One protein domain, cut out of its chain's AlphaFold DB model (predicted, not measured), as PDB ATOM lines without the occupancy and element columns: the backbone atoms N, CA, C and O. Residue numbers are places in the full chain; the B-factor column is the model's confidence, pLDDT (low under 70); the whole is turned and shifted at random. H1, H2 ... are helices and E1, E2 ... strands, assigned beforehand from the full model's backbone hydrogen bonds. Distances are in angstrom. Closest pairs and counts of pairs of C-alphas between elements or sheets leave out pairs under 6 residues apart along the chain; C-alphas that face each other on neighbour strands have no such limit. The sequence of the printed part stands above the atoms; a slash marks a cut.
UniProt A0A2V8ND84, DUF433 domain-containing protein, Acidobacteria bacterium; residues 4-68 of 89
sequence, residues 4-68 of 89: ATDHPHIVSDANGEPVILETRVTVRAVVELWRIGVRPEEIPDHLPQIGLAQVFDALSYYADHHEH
ATOM      1  N   ALA A   4     165.666 155.211 148.857       53.88
ATOM      2  CA  ALA A   4     165.514 153.776 148.639       53.88
ATOM      3  C   ALA A   4     164.061 153.473 148.251       53.88
ATOM      4  O   ALA A   4     163.131 153.990 148.879       53.88
ATOM      5  N   THR A   5     163.886 152.680 147.201       57.16
ATOM      6  CA  THR A   5     162.590 152.100 146.832       57.16
ATOM      7  C   THR A   5     162.470 150.716 147.481       57.16
ATOM      8  O   THR A   5     163.452 150.227 148.040       57.16
ATOM      9  N   ASP A   6     161.298 150.072 147.436       70.88
ATOM     10  CA  ASP A   6     161.126 148.698 147.957       70.88
ATOM     11  C   ASP A   6     162.017 147.663 147.228       70.88
ATOM     12  O   ASP A   6     162.132 146.513 147.650       70.88
ATOM     13  N   HIS A   7     162.706 148.104 146.171       72.88
ATOM     14  CA  HIS A   7     163.711 147.390 145.401       72.88
ATOM     15  C   HIS A   7     165.119 147.778 145.892       72.88
ATOM     16  O   HIS A   7     165.560 148.912 145.662       72.88
ATOM     17  N   PRO A   8     165.840 146.879 146.591       73.56
ATOM     18  CA  PRO A   8     167.080 147.198 147.304       73.56
ATOM     19  C   PRO A   8     168.215 147.684 146.395       73.56
ATOM     20  O   PRO A   8     169.140 148.340 146.876       73.56
ATOM     21  N   HIS A   9     168.152 147.391 145.096       80.38
ATOM     22  CA  HIS A   9     169.126 147.866 144.126       80.38
ATOM     23  C   HIS A   9     168.667 149.094 143.348       80.38
ATOM     24  O   HIS A   9     169.455 149.580 142.545       80.38
ATOM     25  N   ILE A  10     167.455 149.617 143.547       80.31
ATOM     26  CA  ILE A  10     166.932 150.739 142.759       80.31
ATOM     27  C   ILE A  10     166.819 151.998 143.616       80.31
ATOM     28  O   ILE A  10     166.114 152.048 144.630       80.31
ATOM     29  N   VAL A  11     167.499 153.051 143.169       82.06
ATOM     30  CA  VAL A  11     167.454 154.387 143.765       82.06
ATOM     31  C   VAL A  11     166.990 155.414 142.745       82.06
ATOM     32  O   VAL A  11     167.233 155.270 141.553       82.06
ATOM     33  N   SER A  12     166.342 156.481 143.204       77.62
ATOM     34  CA  SER A  12     166.049 157.632 142.342       77.62
ATOM     35  C   SER A  12     167.260 158.559 142.253       77.62
ATOM     36  O   SER A  12     167.857 158.906 143.282       77.62
ATOM     37  N   ASP A  13     167.606 158.977 141.038       74.75
ATOM     38  CA  ASP A  13     168.605 160.017 140.805       74.75
ATOM     39  C   ASP A  13     168.073 161.425 141.174       74.75
ATOM     40  O   ASP A  13     166.991 161.584 141.746       74.75
ATOM     41  N   ALA A  14     168.847 162.476 140.876       71.69
ATOM     42  CA  ALA A  14     168.445 163.859 141.159       71.69
ATOM     43  C   ALA A  14     167.233 164.341 140.334       71.69
ATOM     44  O   ALA A  14     166.576 165.299 140.739       71.69
ATOM     45  N   ASN A  15     166.934 163.676 139.215       71.69
ATOM     46  CA  ASN A  15     165.826 163.977 138.313       71.69
ATOM     47  C   ASN A  15     164.598 163.084 138.575       71.69
ATOM     48  O   ASN A  15     163.550 163.284 137.962       71.69
ATOM     49  N   GLY A  16     164.707 162.121 139.495       75.69
ATOM     50  CA  GLY A  16     163.661 161.150 139.803       75.69
ATOM     51  C   GLY A  16     163.654 159.921 138.891       75.69
ATOM     52  O   GLY A  16     162.726 159.118 138.988       75.69
ATOM     53  N   GLU A  17     164.655 159.742 138.024       80.31
ATOM     54  CA  GLU A  17     164.780 158.542 137.196       80.31
ATOM     55  C   GLU A  17     165.287 157.362 138.049       80.31
ATOM     56  O   GLU A  17     166.246 157.518 138.816       80.31
ATOM     57  N   PRO A  18     164.645 156.179 137.972       84.06
ATOM     58  CA  PRO A  18     165.109 154.998 138.687       84.06
ATOM     59  C   PRO A  18     166.402 154.457 138.066       84.06
ATOM     60  O   PRO A  18     166.441 154.057 136.896       84.06
ATOM     61  N   VAL A  19     167.454 154.408 138.878       87.12
ATOM     62  CA  VAL A  19     168.789 153.916 138.528       87.12
ATOM     63  C   VAL A  19     169.208 152.780 139.453       87.12
ATOM     64  O   VAL A  19     168.823 152.726 140.621       87.12
ATOM     65  N   ILE A  20     170.017 151.866 138.929       87.88
ATOM     66  CA  ILE A  20     170.613 150.790 139.713       87.88
ATOM     67  C   ILE A  20     171.713 151.385 140.602       87.88
ATOM     68  O   ILE A  20     172.629 152.051 140.115       87.88
ATOM     69  N   LEU A  21     171.621 151.130 141.906       83.75
ATOM     70  CA  LEU A  21     172.510 151.603 142.961       83.75
ATOM     71  C   LEU A  21     173.983 151.368 142.601       83.75
ATOM     72  O   LEU A  21     174.338 150.311 142.089       83.75
ATOM     73  N   GLU A  22     174.819 152.373 142.882       82.00
ATOM     74  CA  GLU A  22     176.262 152.393 142.577       82.00
ATOM     75  C   GLU A  22     176.614 152.317 141.082       82.00
ATOM     76  O   GLU A  22     177.788 152.282 140.718       82.00
ATOM     77  N   THR A  23     175.618 152.385 140.197       83.81
ATOM     78  CA  THR A  23     175.819 152.432 138.749       83.81
ATOM     79  C   THR A  23     175.142 153.658 138.139       83.81
ATOM     80  O   THR A  23     174.361 154.356 138.782       83.81
ATOM     81  N   ARG A  24     175.439 153.920 136.863       82.75
ATOM     82  CA  ARG A  24     174.665 154.856 136.029       82.75
ATOM     83  C   ARG A  24     173.637 154.145 135.146       82.75
ATOM     84  O   ARG A  24     173.106 154.738 134.218       82.75
ATOM     85  N   VAL A  25     173.376 152.863 135.398       87.69
ATOM     86  CA  VAL A  25     172.424 152.094 134.598       87.69
ATOM     87  C   VAL A  25     171.020 152.422 135.061       87.69
ATOM     88  O   VAL A  25     170.657 152.171 136.208       87.69
ATOM     89  N   THR A  26     170.215 152.967 134.158       88.62
ATOM     90  CA  THR A  26     168.797 153.211 134.406       88.62
ATOM     91  C   THR A  26     168.015 151.897 134.358       88.62
ATOM     92  O   THR A  26     168.350 150.980 133.602       88.62
ATOM     93  N   VAL A  27     166.909 151.817 135.103       89.69
ATOM     94  CA  VAL A  27     165.942 150.711 134.949       89.69
ATOM     95  C   VAL A  27     165.452 150.633 133.499       89.69
ATOM     96  O   VAL A  27     165.279 149.544 132.953       89.69
ATOM     97  N   ARG A  28     165.315 151.789 132.836       87.38
ATOM     98  CA  ARG A  28     164.974 151.895 131.414       87.38
ATOM     99  C   ARG A  28     165.919 151.086 130.524       87.38
ATOM    100  O   ARG A  28     165.427 150.332 129.692       87.38
ATOM    101  N   ALA A  29     167.234 151.194 130.711       89.88
ATOM    102  CA  ALA A  29     168.205 150.471 129.889       89.88
ATOM    103  C   ALA A  29     168.022 148.942 129.986       89.88
ATOM    104  O   ALA A  29     168.049 148.245 128.971       89.88
ATOM    105  N   VAL A  30     167.765 148.424 131.193       91.88
ATOM    106  CA  VAL A  30     167.480 146.995 131.421       91.88
ATOM    107  C   VAL A  30     166.174 146.578 130.739       91.88
ATOM    108  O   VAL A  30     166.132 145.579 130.020       91.88
ATOM    109  N   VAL A  31     165.113 147.365 130.921       91.00
ATOM    110  CA  VAL A  31     163.795 147.107 130.325       91.00
ATOM    111  C   VAL A  31     163.856 147.130 128.801       91.00
ATOM    112  O   VAL A  31     163.212 146.314 128.147       91.00
ATOM    113  N   GLU A  32     164.620 148.042 128.208       89.19
ATOM    114  CA  GLU A  32     164.752 148.145 126.757       89.19
ATOM    115  C   GLU A  32     165.454 146.926 126.156       89.19
ATOM    116  O   GLU A  32     164.946 146.377 125.178       89.19
ATOM    117  N   LEU A  33     166.540 146.442 126.773       90.06
ATOM    118  CA  LEU A  33     167.200 145.194 126.363       90.06
ATOM    119  C   LEU A  33     166.234 144.005 126.421       90.06
ATOM    120  O   LEU A  33     166.101 143.255 125.450       90.06
ATOM    121  N   TRP A  34     165.493 143.879 127.520       93.38
ATOM    122  CA  TRP A  34     164.483 142.834 127.663       93.38
ATOM    123  C   TRP A  34     163.377 142.940 126.596       93.38
ATOM    124  O   TRP A  34     163.012 141.948 125.962       93.38
ATOM    125  N   ARG A  35     162.885 144.154 126.310       88.62
ATOM    126  CA  ARG A  35     161.830 144.404 125.308       88.62
ATOM    127  C   ARG A  35     162.254 144.099 123.871       88.62
ATOM    128  O   ARG A  35     161.387 143.766 123.063       88.62
ATOM    129  N   ILE A  36     163.541 144.221 123.539       89.12
ATOM    130  CA  ILE A  36     164.069 143.841 122.216       89.12
ATOM    131  C   ILE A  36     164.416 142.346 122.112       89.12
ATOM    132  O   ILE A  36     164.869 141.903 121.059       89.12
ATOM    133  N   GLY A  37     164.161 141.563 123.167       91.12
ATOM    134  CA  GLY A  37     164.280 140.105 123.166       91.12
ATOM    135  C   GLY A  37     165.568 139.553 123.777       91.12
ATOM    136  O   GLY A  37     165.793 138.348 123.677       91.12
ATOM    137  N   VAL A  38     166.398 140.388 124.412       93.62
ATOM    138  CA  VAL A  38     167.537 139.904 125.207       93.62
ATOM    139  C   VAL A  38     166.989 139.191 126.440       93.62
ATOM    140  O   VAL A  38     166.145 139.740 127.155       93.62
ATOM    141  N   ARG A  39     167.437 137.958 126.695       95.00
ATOM    142  CA  ARG A  39     167.008 137.242 127.902       95.00
ATOM    143  C   ARG A  39     167.592 137.931 129.142       95.00
ATOM    144  O   ARG A  39     168.731 138.386 129.071       95.00
ATOM    145  N   PRO A  40     166.880 137.995 130.281       93.88
ATOM    146  CA  PRO A  40     167.403 138.624 131.498       93.88
ATOM    147  C   PRO A  40     168.790 138.112 131.909       93.88
ATOM    148  O   PRO A  40     169.622 138.887 132.369       93.88
ATOM    149  N   GLU A  41     169.072 136.829 131.675       96.19
ATOM    150  CA  GLU A  41     170.364 136.215 131.989       96.19
ATOM    151  C   GLU A  41     171.506 136.689 131.076       96.19
ATOM    152  O   GLU A  41     172.663 136.607 131.472       96.19
ATOM    153  N   GLU A  42     171.190 137.202 129.884       95.19
ATOM    154  CA  GLU A  42     172.148 137.734 128.900       95.19
ATOM    155  C   GLU A  42     172.364 139.247 129.061       95.19
ATOM    156  O   GLU A  42     173.312 139.808 128.519       95.19
ATOM    157  N   ILE A  43     171.507 139.948 129.811       93.50
ATOM    158  CA  ILE A  43     171.624 141.403 130.000       93.50
ATOM    159  C   ILE A  43     172.981 141.824 130.602       93.50
ATOM    160  O   ILE A  43     173.526 142.825 130.124       93.50
ATOM    161  N   PRO A  44     173.577 141.105 131.575       95.50
ATOM    162  CA  PRO A  44     174.913 141.430 132.076       95.50
ATOM    163  C   PRO A  44     176.009 141.404 130.999       95.50
ATOM    164  O   PRO A  44     176.965 142.169 131.100       95.50
ATOM    165  N   ASP A  45     175.852 140.612 129.932       94.50
ATOM    166  CA  ASP A  45     176.805 140.589 128.811       94.50
ATOM    167  C   ASP A  45     176.769 141.901 128.006       94.50
ATOM    168  O   ASP A  45     177.756 142.296 127.381       94.50
ATOM    169  N   HIS A  46     175.638 142.613 128.046       90.88
ATOM    170  CA  HIS A  46     175.448 143.923 127.419       90.88
ATOM    171  C   HIS A  46     175.702 145.094 128.381       90.88
ATOM    172  O   HIS A  46     176.038 146.192 127.936       90.88
ATOM    173  N   LEU A  47     175.541 144.874 129.688       91.44
ATOM    174  CA  LEU A  47     175.710 145.860 130.756       91.44
ATOM    175  C   LEU A  47     176.621 145.282 131.857       91.44
ATOM    176  O   LEU A  47     176.141 144.952 132.942       91.44
ATOM    177  N   PRO A  48     177.947 145.202 131.634       91.00
ATOM    178  CA  PRO A  48     178.873 144.474 132.515       91.00
ATOM    179  C   PRO A  48     179.038 145.088 133.913       91.00
ATOM    180  O   PRO A  48     179.658 144.496 134.791       91.00
ATOM    181  N   GLN A  49     178.499 146.289 134.127       89.69
ATOM    182  CA  GLN A  49     178.478 146.972 135.420       89.69
ATOM    183  C   GLN A  49     177.355 146.503 136.359       89.69
ATOM    184  O   GLN A  49     177.309 146.967 137.496       89.69
ATOM    185  N   ILE A  50     176.452 145.628 135.901       92.00
ATOM    186  CA  ILE A  50     175.365 145.086 136.721       92.00
ATOM    187  C   ILE A  50     175.363 143.557 136.723       92.00
ATOM    188  O   ILE A  50     175.675 142.905 135.731       92.00
ATOM    189  N   GLY A  51     174.991 142.981 137.861       94.19
ATOM    190  CA  GLY A  51     174.793 141.550 138.036       94.19
ATOM    191  C   GLY A  51     173.341 141.124 137.828       94.19
ATOM    192  O   GLY A  51     172.412 141.931 137.817       94.19
ATOM    193  N   LEU A  52     173.138 139.810 137.742       94.62
ATOM    194  CA  LEU A  52     171.828 139.206 137.495       94.62
ATOM    195  C   LEU A  52     170.763 139.599 138.538       94.62
ATOM    196  O   LEU A  52     169.606 139.815 138.191       94.62
ATOM    197  N   ALA A  53     171.154 139.754 139.809       93.38
ATOM    198  CA  ALA A  53     170.247 140.206 140.866       93.38
ATOM    199  C   ALA A  53     169.686 141.612 140.588       93.38
ATOM    200  O   ALA A  53     168.489 141.836 140.734       93.38
ATOM    201  N   GLN A  54     170.531 142.533 140.116       94.06
ATOM    202  CA  GLN A  54     170.128 143.900 139.778       94.06
ATOM    203  C   GLN A  54     169.243 143.933 138.528       94.06
ATOM    204  O   GLN A  54     168.328 144.748 138.451       94.06
ATOM    205  N   VAL A  55     169.474 143.027 137.570       95.12
ATOM    206  CA  VAL A  55     168.603 142.862 136.398       95.12
ATOM    207  C   VAL A  55     167.192 142.460 136.824       95.12
ATOM    208  O   VAL A  55     166.227 143.112 136.431       95.12
ATOM    209  N   PHE A  56     167.059 141.411 137.640       93.69
ATOM    210  CA  PHE A  56     165.743 140.962 138.092       93.69
ATOM    211  C   PHE A  56     165.053 141.991 138.989       93.69
ATOM    212  O   PHE A  56     163.848 142.188 138.850       93.69
ATOM    213  N   ASP A  57     165.799 142.696 139.841       91.31
ATOM    214  CA  ASP A  57     165.239 143.756 140.684       91.31
ATOM    215  C   ASP A  57     164.738 144.947 139.846       91.31
ATOM    216  O   ASP A  57     163.633 145.440 140.059       91.31
ATOM    217  N   ALA A  58     165.479 145.346 138.803       91.06
ATOM    218  CA  ALA A  58     165.053 146.383 137.862       91.06
ATOM    219  C   ALA A  58     163.794 145.986 137.070       91.06
ATOM    220  O   ALA A  58     162.905 146.813 136.860       91.06
ATOM    221  N   LEU A  59     163.694 144.725 136.638       91.62
ATOM    222  CA  LEU A  59     162.500 144.222 135.957       91.62
ATOM    223  C   LEU A  59     161.294 144.124 136.904       91.62
ATOM    224  O   LEU A  59     160.184 144.447 136.482       91.62
ATOM    225  N   SER A  60     161.505 143.742 138.169       89.75
ATOM    226  CA  SER A  60     160.455 143.772 139.195       89.75
ATOM    227  C   SER A  60     159.966 145.199 139.424       89.75
ATOM    228  O   SER A  60     158.771 145.449 139.300       89.75
ATOM    229  N   TYR A  61     160.887 146.153 139.618       87.81
ATOM    230  CA  TYR A  61     160.554 147.572 139.754       87.81
ATOM    231  C   TYR A  61     159.706 148.055 138.578       87.81
ATOM    232  O   TYR A  61     158.685 148.714 138.766       87.81
ATOM    233  N   TYR A  62     160.109 147.719 137.350       87.19
ATOM    234  CA  TYR A  62     159.346 148.077 136.161       87.19
ATOM    235  C   TYR A  62     157.938 147.480 136.176       87.19
ATOM    236  O   TYR A  62     156.995 148.212 135.895       87.19
ATOM    237  N   ALA A  63     157.780 146.198 136.515       86.06
ATOM    238  CA  ALA A  63     156.473 145.546 136.580       86.06
ATOM    239  C   ALA A  63     155.544 146.207 137.612       86.06
ATOM    240  O   ALA A  63     154.382 146.466 137.298       86.06
ATOM    241  N   ASP A  64     156.076 146.552 138.786       82.31
ATOM    242  CA  ASP A  64     155.323 147.175 139.880       82.31
ATOM    243  C   ASP A  64     154.938 148.638 139.579       82.31
ATOM    244  O   ASP A  64     153.925 149.137 140.069       82.31
ATOM    245  N   HIS A  65     155.705 149.329 138.726       77.56
ATOM    246  CA  HIS A  65     155.508 150.750 138.402       77.56
ATOM    247  C   HIS A  65     154.973 151.003 136.976       77.56
ATOM    248  O   HIS A  65     154.756 152.158 136.598       77.56
ATOM    249  N   HIS A  66     154.728 149.955 136.177       59.50
ATOM    250  CA  HIS A  66     154.318 150.052 134.765       59.50
ATOM    251  C   HIS A  66     152.960 150.746 134.550       59.50
ATOM    252  O   HIS A  66     152.697 151.256 133.460       59.50
ATOM    253  N   GLU A  67     152.095 150.807 135.568       49.28
ATOM    254  CA  GLU A  67     150.787 151.473 135.470       49.28
ATOM    255  C   GLU A  67     150.859 153.007 135.529       49.28
ATOM    256  O   GLU A  67     149.938 153.681 135.061       49.28
ATOM    257  N   HIS A  68     151.956 153.596 136.018       44.78
ATOM    258  CA  HIS A  68     152.088 155.050 136.043       44.78
ATOM    259  C   HIS A  68     152.768 155.545 134.762       44.78
ATOM    260  O   HIS A  68     153.976 155.418 134.564       44.78
TER     261      HIS A  68
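This is residues 4 to 68 of the 89 residues of the protein "DUF433 domain-containing protein" of Acidobacteria bacterium (UniProt A0A2V8ND84). A small hairpin, E1 and E2, packs beside two crossing helices, long H3 and H1, while short H2 packs on both helices away from the hairpin. The 65 printed residues run E1, E2, H1, H2, H3, with an antiparallel sheet, mostly helix. The whole is compact, radius of gyration of the C-alphas 10.8 A, spanning 27 by 26 by 18 A.

E1, residues 10 to 12, and E2, residues 18 to 20, are antiparallel at 135 degrees, with N 11 and O 19 2.9 A apart. H3, residues 52 to 65, touches H1, residues 27 to 35, about perpendicular at 86 degrees; their closest C-alphas, Val 27 and Ala 58, are 5.3 A apart. With residues 52 to 56 alone, H3 touches H2, residues 40 to 46, closest C-alphas Glu 41 and Leu 52, 6.4 A. H2 is apart from both strands. O i to N i+4 pairs are within hydrogen-bond range throughout H1 and H3; H2 has 0 of 3, but 3 of 4 O i to N i+3.

E1 begins at C-alpha 10 (166.932, 150.739, 142.759). H3, 20.0 A long, ends at C-alpha 65 (155.508, 150.750, 138.402); H1 measures 12.2 A.

The printed part has no cut and no long link. Residues 4 to 5 and 66 to 68 have pLDDT under 70.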